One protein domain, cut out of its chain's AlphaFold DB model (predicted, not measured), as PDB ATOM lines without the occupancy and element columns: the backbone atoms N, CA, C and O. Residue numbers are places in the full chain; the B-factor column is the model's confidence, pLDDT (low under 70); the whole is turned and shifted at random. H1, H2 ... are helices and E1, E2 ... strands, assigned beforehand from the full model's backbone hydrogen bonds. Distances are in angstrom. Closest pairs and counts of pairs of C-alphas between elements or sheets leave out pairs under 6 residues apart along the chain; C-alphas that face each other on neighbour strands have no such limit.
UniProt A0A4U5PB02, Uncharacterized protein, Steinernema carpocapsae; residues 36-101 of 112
ATOM      1  N   HIS A  36      62.195  38.899  -7.991       84.31
ATOM      2  CA  HIS A  36      60.818  39.375  -7.958       84.31
ATOM      3  C   HIS A  36      60.721  40.780  -8.550       84.31
ATOM      4  O   HIS A  36      61.619  41.604  -8.382       84.31
ATOM      5  N   TYR A  37      59.614  41.046  -9.233       81.81
ATOM      6  CA  TYR A  37      59.326  42.310  -9.894       81.81
ATOM      7  C   TYR A  37      57.925  42.762  -9.515       81.81
ATOM      8  O   TYR A  37      56.988  41.960  -9.483       81.81
ATOM      9  N   GLU A  38      57.784  44.060  -9.266       84.94
ATOM     10  CA  GLU A  38      56.470  44.680  -9.184       84.94
ATOM     11  C   GLU A  38      55.955  44.971 -10.592       84.94
ATOM     12  O   GLU A  38      56.579  45.698 -11.367       84.94
ATOM     13  N   VAL A  39      54.801  44.399 -10.915       81.94
ATOM     14  CA  VAL A  39      54.115  44.559 -12.191       81.94
ATOM     15  C   VAL A  39      52.861  45.389 -11.969       81.94
ATOM     16  O   VAL A  39      52.054  45.086 -11.092       81.94
ATOM     17  N   ALA A  40      52.691  46.418 -12.795       84.69
ATOM     18  CA  ALA A  40      51.469  47.203 -12.869       84.69
ATOM     19  C   ALA A  40      50.786  46.951 -14.217       84.69
ATOM     20  O   ALA A  40      51.390  47.101 -15.279       84.69
ATOM     21  N   VAL A  41      49.510  46.584 -14.168       83.88
ATOM     22  CA  VAL A  41      48.669  46.333 -15.339       83.88
ATOM     23  C   VAL A  41      47.682  47.483 -15.467       83.88
ATOM     24  O   VAL A  41      46.714  47.585 -14.711       83.88
ATOM     25  N   ILE A  42      47.939  48.362 -16.433       85.88
ATOM     26  CA  ILE A  42      47.163  49.584 -16.636       85.88
ATOM     27  C   ILE A  42      46.201  49.400 -17.813       85.88
ATOM     28  O   ILE A  42      46.605  49.405 -18.974       85.88
ATOM     29  N   GLY A  43      44.911  49.270 -17.512       80.44
ATOM     30  CA  GLY A  43      43.848  49.259 -18.513       80.44
ATOM     31  C   GLY A  43      43.519  50.674 -18.996       80.44
ATOM     32  O   GLY A  43      43.385  51.598 -18.194       80.44
ATOM     33  N   LYS A  44      43.348  50.862 -20.308       82.25
ATOM     34  CA  LYS A  44      42.824  52.111 -20.888       82.25
ATOM     35  C   LYS A  44      41.305  51.997 -21.027       82.25
ATOM     36  O   LYS A  44      40.824  51.089 -21.692       82.25
ATOM     37  N   LEU A  45      40.556  52.910 -20.405       74.56
ATOM     38  CA  LEU A  45      39.084  52.893 -20.428       74.56
ATOM     39  C   LEU A  45      38.513  53.851 -21.481       74.56
ATOM     40  O   LEU A  45      37.620  53.495 -22.241       74.56
ATOM     41  N   LYS A  46      39.010  55.092 -21.497       81.62
ATOM     42  CA  LYS A  46      38.636  56.175 -22.424       81.62
ATOM     43  C   LYS A  46      39.881  57.028 -22.708       81.62
ATOM     44  O   LYS A  46      40.839  56.932 -21.939       81.62
ATOM     45  N   PRO A  47      39.893  57.885 -23.746       80.56
ATOM     46  CA  PRO A  47      40.981  58.844 -23.939       80.56
ATOM     47  C   PRO A  47      41.254  59.627 -22.644       80.56
ATOM     48  O   PRO A  47      40.335  60.187 -22.048       80.56
ATOM     49  N   GLY A  48      42.497  59.583 -22.158       79.94
ATOM     50  CA  GLY A  48      42.913  60.234 -20.911       79.94
ATOM     51  C   GLY A  48      42.482  59.549 -19.605       79.94
ATOM     52  O   GLY A  48      42.829  60.041 -18.536       79.94
ATOM     53  N   ARG A  49      41.757  58.419 -19.646       81.31
ATOM     54  CA  ARG A  49      41.384  57.649 -18.447       81.31
ATOM     55  C   ARG A  49      42.003  56.259 -18.451       81.31
ATOM     56  O   ARG A  49      41.687  55.419 -19.296       81.31
ATOM     57  N   THR A  50      42.818  56.011 -17.435       85.62
ATOM     58  CA  THR A  50      43.440  54.720 -17.149       85.62
ATOM     59  C   THR A  50      42.939  54.151 -15.829       85.62
ATOM     60  O   THR A  50      42.515  54.889 -14.941       85.62
ATOM     61  N   MET A  51      43.009  52.833 -15.695       83.00
ATOM     62  CA  MET A  51      42.686  52.104 -14.479       83.00
ATOM     63  C   MET A  51      43.812  51.129 -14.167       83.00
ATOM     64  O   MET A  51      44.174  50.310 -15.007       83.00
ATOM     65  N   ASP A  52      44.342  51.209 -12.951       86.31
ATOM     66  CA  ASP A  52      45.289  50.226 -12.443       86.31
ATOM     67  C   ASP A  52      44.529  48.987 -11.950       86.31
ATOM     68  O   ASP A  52      43.789  49.036 -10.962       86.31
ATOM     69  N   LEU A  53      44.687  47.878 -12.672       82.88
ATOM     70  CA  LEU A  53      44.070  46.595 -12.338       82.88
ATOM     71  C   LEU A  53      44.791  45.896 -11.177       82.88
ATOM     72  O   LEU A  53      44.231  44.994 -10.567       82.88
ATOM     73  N   THR A  54      45.998  46.334 -10.832       84.25
ATOM     74  CA  THR A  54      46.827  45.768  -9.754       84.25
ATOM     75  C   THR A  54      46.636  46.501  -8.427       84.25
ATOM     76  O   THR A  54      47.085  46.041  -7.373       84.25
ATOM     77  N   ALA A  55      45.914  47.627  -8.454       83.06
ATOM     78  CA  ALA A  55      45.591  48.405  -7.272       83.06
ATOM     79  C   ALA A  55      44.766  47.585  -6.272       83.06
ATOM     80  O   ALA A  55      43.743  46.978  -6.618       83.06
ATOM     81  N   ARG A  56      45.188  47.631  -5.001       81.38
ATOM     82  CA  ARG A  56      44.476  46.998  -3.886       81.38
ATOM     83  C   ARG A  56      43.063  47.568  -3.775       81.38
ATOM     84  O   ARG A  56      42.851  48.771  -3.906       81.38
ATOM     85  N   THR A  57      42.104  46.694  -3.512       80.50
ATOM     86  CA  THR A  57      40.705  47.051  -3.282       80.50
ATOM     87  C   THR A  57      40.156  46.182  -2.159       80.50
ATOM     88  O   THR A  57      40.583  45.045  -1.990       80.50
ATOM     89  N   THR A  58      39.238  46.730  -1.368       85.50
ATOM     90  CA  THR A  58      38.519  46.006  -0.307       85.50
ATOM     91  C   THR A  58      37.268  45.298  -0.830       85.50
ATOM     92  O   THR A  58      36.578  44.626  -0.075       85.50
ATOM     93  N   ASN A  59      36.950  45.468  -2.116       88.12
ATOM     94  CA  ASN A  59      35.836  44.799  -2.771       88.12
ATOM     95  C   ASN A  59      36.313  43.468  -3.377       88.12
ATOM     96  O   ASN A  59      37.093  43.462  -4.335       88.12
ATOM     97  N   ASP A  60      35.827  42.356  -2.830       81.81
ATOM     98  CA  ASP A  60      36.232  41.003  -3.225       81.81
ATOM     99  C   ASP A  60      35.854  40.658  -4.671       81.81
ATOM    100  O   ASP A  60      36.640  40.032  -5.382       81.81
ATOM    101  N   VAL A  61      34.692  41.118  -5.146       83.88
ATOM    102  CA  VAL A  61      34.243  40.889  -6.530       83.88
ATOM    103  C   VAL A  61      35.181  41.595  -7.505       83.88
ATOM    104  O   VAL A  61      35.725  40.967  -8.412       83.88
ATOM    105  N   LEU A  62      35.465  42.877  -7.255       82.94
ATOM    106  CA  LEU A  62      36.414  43.643  -8.066       82.94
ATOM    107  C   LEU A  62      37.832  43.067  -7.985       82.94
ATOM    108  O   LEU A  62      38.570  43.132  -8.966       82.94
ATOM    109  N   THR A  63      38.227  42.503  -6.840       84.88
ATOM    110  CA  THR A  63      39.513  41.805  -6.693       84.88
ATOM    111  C   THR A  63      39.588  40.606  -7.632       84.88
ATOM    112  O   THR A  63      40.563  40.471  -8.368       84.88
ATOM    113  N   LEU A  64      38.564  39.750  -7.641       85.25
ATOM    114  CA  LEU A  64      38.529  38.561  -8.493       85.25
ATOM    115  C   LEU A  64      38.536  38.924  -9.984       85.25
ATOM    116  O   LEU A  64      39.361  38.404 -10.734       85.25
ATOM    117  N   GLU A  65      37.695  39.872 -10.402       86.44
ATOM    118  CA  GLU A  65      37.622  40.327 -11.798       86.44
ATOM    119  C   GLU A  65      38.948  40.922 -12.292       86.44
ATOM    120  O   GLU A  65      39.397  40.656 -13.416       86.44
ATOM    121  N   ARG A  66      39.612  41.715 -11.441       87.00
ATOM    122  CA  ARG A  66      40.933  42.279 -11.737       87.00
ATOM    123  C   ARG A  66      41.992  41.190 -11.860       87.00
ATOM    124  O   ARG A  66      42.751  41.218 -12.825       87.00
ATOM    125  N   ARG A  67      42.012  40.204 -10.954       85.56
ATOM    126  CA  ARG A  67      42.964  39.078 -11.021       85.56
ATOM    127  C   ARG A  67      42.804  38.264 -12.300       85.56
ATOM    128  O   ARG A  67      43.796  37.970 -12.968       85.56
ATOM    129  N   ASP A  68      41.567  37.959 -12.683       87.12
ATOM    130  CA  ASP A  68      41.274  37.267 -13.941       87.12
ATOM    131  C   ASP A  68      41.727  38.081 -15.161       87.12
ATOM    132  O   ASP A  68      42.285  37.522 -16.109       87.12
ATOM    133  N   SER A  69      41.538  39.402 -15.135       87.19
ATOM    134  CA  SER A  69      41.994  40.303 -16.199       87.19
ATOM    135  C   SER A  69      43.522  40.353 -16.285       87.19
ATOM    136  O   SER A  69      44.079  40.200 -17.371       87.19
ATOM    137  N   CYS A  70      44.214  40.484 -15.152       85.38
ATOM    138  CA  CYS A  70      45.673  40.454 -15.087       85.38
ATOM    139  C   CYS A  70      46.242  39.119 -15.593       85.38
ATOM    140  O   CYS A  70      47.211  39.124 -16.352       85.38
ATOM    141  N   ARG A  71      45.620  37.982 -15.242       84.94
ATOM    142  CA  ARG A  71      46.009  36.654 -15.754       84.94
ATOM    143  C   ARG A  71      45.898  36.581 -17.277       84.94
ATOM    144  O   ARG A  71      46.830  36.123 -17.931       84.94
ATOM    145  N   LYS A  72      44.775  37.040 -17.844       85.19
ATOM    146  CA  LYS A  72      44.557  37.057 -19.301       85.19
ATOM    147  C   LYS A  72      45.576  37.941 -20.016       85.19
ATOM    148  O   LYS A  72      46.128  37.525 -21.028       85.19
ATOM    149  N   ILE A  73      45.842  39.134 -19.478       84.06
ATOM    150  CA  ILE A  73      46.807  40.069 -20.063       84.06
ATOM    151  C   ILE A  73      48.203  39.454 -20.072       84.06
ATOM    152  O   ILE A  73      48.823  39.452 -21.128       84.06
ATOM    153  N   LEU A  74      48.672  38.865 -18.963       80.06
ATOM    154  CA  LEU A  74      49.973  38.189 -18.958       80.06
ATOM    155  C   LEU A  74      50.055  37.042 -19.966       80.06
ATOM    156  O   LEU A  74      51.102  36.885 -20.581       80.06
ATOM    157  N   GLY A  75      48.974  36.278 -20.157       79.94
ATOM    158  CA  GLY A  75      48.920  35.252 -21.202       79.94
ATOM    159  C   GLY A  75      49.179  35.844 -22.589       79.94
ATOM    160  O   GLY A  75      50.077  35.397 -23.296       79.94
ATOM    161  N   ILE A  76      48.478  36.930 -22.928       83.62
ATOM    162  CA  ILE A  76      48.661  37.645 -24.201       83.62
ATOM    163  C   ILE A  76      50.083  38.212 -24.323       83.62
ATOM    164  O   ILE A  76      50.679  38.154 -25.397       83.62
ATOM    165  N   VAL A  77      50.639  38.775 -23.244       80.06
ATOM    166  CA  VAL A  77      52.007  39.314 -23.262       80.06
ATOM    167  C   VAL A  77      53.023  38.190 -23.467       80.06
ATOM    168  O   VAL A  77      53.939  38.358 -24.265       80.06
ATOM    169  N   GLY A  78      52.839  37.047 -22.806       79.44
ATOM    170  CA  GLY A  78      53.682  35.864 -22.965       79.44
ATOM    171  C   GLY A  78      53.684  35.329 -24.395       79.44
ATOM    172  O   GLY A  78      54.746  35.043 -24.937       79.44
ATOM    173  N   GLU A  79      52.516  35.283 -25.037       81.38
ATOM    174  CA  GLU A  79      52.385  34.881 -26.444       81.38
ATOM    175  C   GLU A  79      53.025  35.890 -27.409       81.38
ATOM    176  O   GLU A  79      53.681  35.499 -28.373       81.38
ATOM    177  N   ARG A  80      52.854  37.198 -27.165       81.19
ATOM    178  CA  ARG A  80      53.389  38.263 -28.036       81.19
ATOM    179  C   ARG A  80      54.880  38.528 -27.837       81.19
ATOM    180  O   ARG A  80      55.547  38.985 -28.762       81.19
ATOM    181  N   HIS A  81      55.396  38.281 -26.637       78.00
ATOM    182  CA  HIS A  81      56.767  38.591 -26.239       78.00
ATOM    183  C   HIS A  81      57.448  37.374 -25.597       78.00
ATOM    184  O   HIS A  81      57.915  37.467 -24.460       78.00
ATOM    185  N   PRO A  82      57.571  36.239 -26.312       75.81
ATOM    186  CA  PRO A  82      58.097  35.002 -25.740       75.81
ATOM    187  C   PRO A  82      59.511  35.177 -25.179       75.81
ATOM    188  O   PRO A  82      59.807  34.647 -24.120       75.81
ATOM    189  N   ALA A  83      60.349  36.020 -25.794       73.38
ATOM    190  CA  ALA A  83      61.704  36.318 -25.318       73.38
ATOM    191  C   ALA A  83      61.765  36.922 -23.897       73.38
ATOM    192  O   ALA A  83      62.801  36.839 -23.241       73.38
ATOM    193  N   VAL A  84      60.675  37.535 -23.425       66.31
ATOM    194  CA  VAL A  84      60.557  38.075 -22.061       66.31
ATOM    195  C   VAL A  84      60.110  36.996 -21.071       66.31
ATOM    196  O   VAL A  84      60.453  37.055 -19.893       66.31
ATOM    197  N   PHE A  85      59.352  36.007 -21.553       66.75
ATOM    198  CA  PHE A  85      58.719  34.980 -20.729       66.75
ATOM    199  C   PHE A  85      59.341  33.580 -20.882       66.75
ATOM    200  O   PHE A  85      58.816  32.610 -20.338       66.75
ATOM    201  N   ASP A  86      60.473  33.460 -21.581       61.75
ATOM    202  CA  ASP A  86      61.193  32.207 -21.865       61.75
ATOM    203  C   ASP A  86      61.989  31.689 -20.646       61.75
ATOM    204  O   ASP A  86      63.189  31.388 -20.698       61.75
ATOM    205  N   HIS A  87      61.364  31.696 -19.469       62.78
ATOM    206  CA  HIS A  87      62.004  31.350 -18.205       62.78
ATOM    207  C   HIS A  87      61.259  30.200 -17.523       62.78
ATOM    208  O   HIS A  87      60.048  30.230 -17.329       62.78
ATOM    209  N   ILE A  88      62.033  29.182 -17.129       53.59
ATOM    210  CA  ILE A  88      61.587  27.867 -16.629       53.59
ATOM    211  C   ILE A  88      60.692  27.969 -15.377       53.59
ATOM    212  O   ILE A  88      59.918  27.060 -15.092       53.59
ATOM    213  N   LEU A  89      60.774  29.071 -14.629       57.28
ATOM    214  CA  LEU A  89      59.975  29.309 -13.429       57.28
ATOM    215  C   LEU A  89      59.459  30.741 -13.444       57.28
ATOM    216  O   LEU A  89      60.061  31.607 -12.822       57.28
ATOM    217  N   MET A  90      58.362  30.994 -14.156       68.19
ATOM    218  CA  MET A  90      57.623  32.247 -14.024       68.19
ATOM    219  C   MET A  90      56.358  32.029 -13.218       68.19
ATOM    220  O   MET A  90      55.466  31.282 -13.620       68.19
ATOM    221  N   PHE A  91      56.279  32.701 -12.075       76.44
ATOM    222  CA  PHE A  91      55.082  32.708 -11.249       76.44
ATOM    223  C   PHE A  91      54.576  34.134 -11.115       76.44
ATOM    224  O   PHE A  91      55.305  35.021 -10.685       76.44
ATOM    225  N   TYR A  92      53.317  34.351 -11.468       78.00
ATOM    226  CA  TYR A  92      52.640  35.619 -11.258       78.00
ATOM    227  C   TYR A  92      51.514  35.417 -10.250       78.00
ATOM    228  O   TYR A  92      50.666  34.540 -10.428       78.00
ATOM    229  N   ASP A  93      51.474  36.250  -9.210       80.88
ATOM    230  CA  ASP A  93      50.451  36.191  -8.153       80.88
ATOM    231  C   ASP A  93      49.042  36.606  -8.632       80.88
ATOM    232  O   ASP A  93      48.060  36.533  -7.879       80.88
ATOM    233  N   GLN A  94      48.930  36.981  -9.912       77.50
ATOM    234  CA  GLN A  94      47.727  37.492 -10.568       77.50
ATOM    235  C   GLN A  94      47.328  38.885 -10.074       77.50
ATOM    236  O   GLN A  94      46.220  39.332 -10.349       77.50
ATOM    237  N   ALA A  95      48.221  39.574  -9.367       76.25
ATOM    238  CA  ALA A  95      47.984  40.883  -8.792       76.25
ATOM    239  C   ALA A  95      49.132  41.847  -9.093       76.25
ATOM    240  O   ALA A  95      48.935  42.745  -9.895       76.25
ATOM    241  N   ARG A  96      50.298  41.706  -8.460       83.00
ATOM    242  CA  ARG A  96      51.393  42.687  -8.555       83.00
ATOM    243  C   ARG A  96      52.780  42.060  -8.584       83.00
ATOM    244  O   ARG A  96      53.724  42.742  -8.959       83.00
ATOM    245  N   LEU A  97      52.939  40.802  -8.193       84.50
ATOM    246  CA  LEU A  97      54.251  40.184  -8.037       84.50
ATOM    247  C   LEU A  97      54.499  39.139  -9.111       84.50
ATOM    248  O   LEU A  97      53.772  38.150  -9.221       84.50
ATOM    249  N   LEU A  98      55.571  39.357  -9.865       83.38
ATOM    250  CA  LEU A  98      56.118  38.407 -10.819       83.38
ATOM    251  C   LEU A  98      57.447  37.869 -10.299       83.38
ATOM    252  O   LEU A  98      58.342  38.642  -9.972       83.38
ATOM    253  N   PHE A  99      57.580  36.551 -10.267       83.44
ATOM    254  CA  PHE A  99      58.777  35.839  -9.850       83.44
ATOM    255  C   PHE A  99      59.392  35.129 -11.050       83.44
ATOM    256  O   PHE A  99      58.665  34.537 -11.847       83.44
ATOM    257  N   THR A 100      60.716  35.182 -11.167       78.50
ATOM    258  CA  THR A 100      61.479  34.500 -12.219       78.50
ATOM    259  C   THR A 100      62.795  33.953 -11.677       78.50
ATOM    260  O   THR A 100      63.415  34.554 -10.800       78.50
ATOM    261  N   SER A 101      63.239  32.817 -12.213       76.19
ATOM    262  CA  SER A 101      64.552  32.219 -11.928       76.19
ATOM    263  C   SER A 101      65.706  32.837 -12.729       76.19
ATOM    264  O   SER A 101      66.861  32.459 -12.539       76.19
TER     265      SER A 101
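Overview. This is residues 36 to 101 of the 112 residues of an uncharacterized protein of Steinernema carpocapsae (UniProt A0A4U5PB02). One long helix, H1, runs along one side of the domain, and two small separate sheets stand on the other: a strip of three strands, E1, E5 and E4, and a hairpin, E2 and E3, reaching away from it. It is loosely put together, and residues 79 to 84 stick out where H1 ends and short H2 begins. The printed part has 66 residues, in the order E1 E2 E3 H1 H2 E4 E5, class mixed; both sheets are antiparallel. It is only just compact, close to loose, with a radius of gyration of the C-alphas of 12.7 A and spans of 33 by 27 by 17 A.

Arrangement. Start at E1, residues 36 to 38, an edge strand antiparallel to E5, residues 97 to 100, at 147 degrees; look for N 37 and O 98, 2.8 A apart. On the other side of E5 is E4, residues 90 to 92, its hairpin partner at 174 degrees, with N 99 and O 91 at 2.8 A. Go on to the hairpin of E2, residues 42 to 46, and E3, residues 49 to 52, at 154 degrees, where N 43 and O 51 are 2.8 A apart. H1, residues 60 to 80, is not on the three-stranded sheet, and is only just apart from E4, at 8.1 A. H1 is close to but not clearly touching H2, residues 82 to 85; their closest C-alphas, of Gly 78 and Phe 85, are 5.6 A apart. Every O i to N i+4 pair in H1 is within hydrogen-bond range; H2 is too short for such a pair.

Along the chain. Find C-alpha 36 at (60.818, 39.375, -7.958), where E1 begins. E2 covers 12.2 A and E3 10.3 A. From C-alpha 60 at (36.232, 41.003, -3.225), H1 runs 30.3 A to C-alpha 80 at (53.389, 38.263, -28.036). E5 covers 10.1 A and ends at C-alpha 100 at (61.479, 34.500, -12.219).

Size, cuts and confidence. The C-alphas of Pro 47 and Ile 88, the two farthest apart, are 37.9 A apart. The printed part has no cut and no long link. Residues 84 to 90 are under 70 in pLDDT.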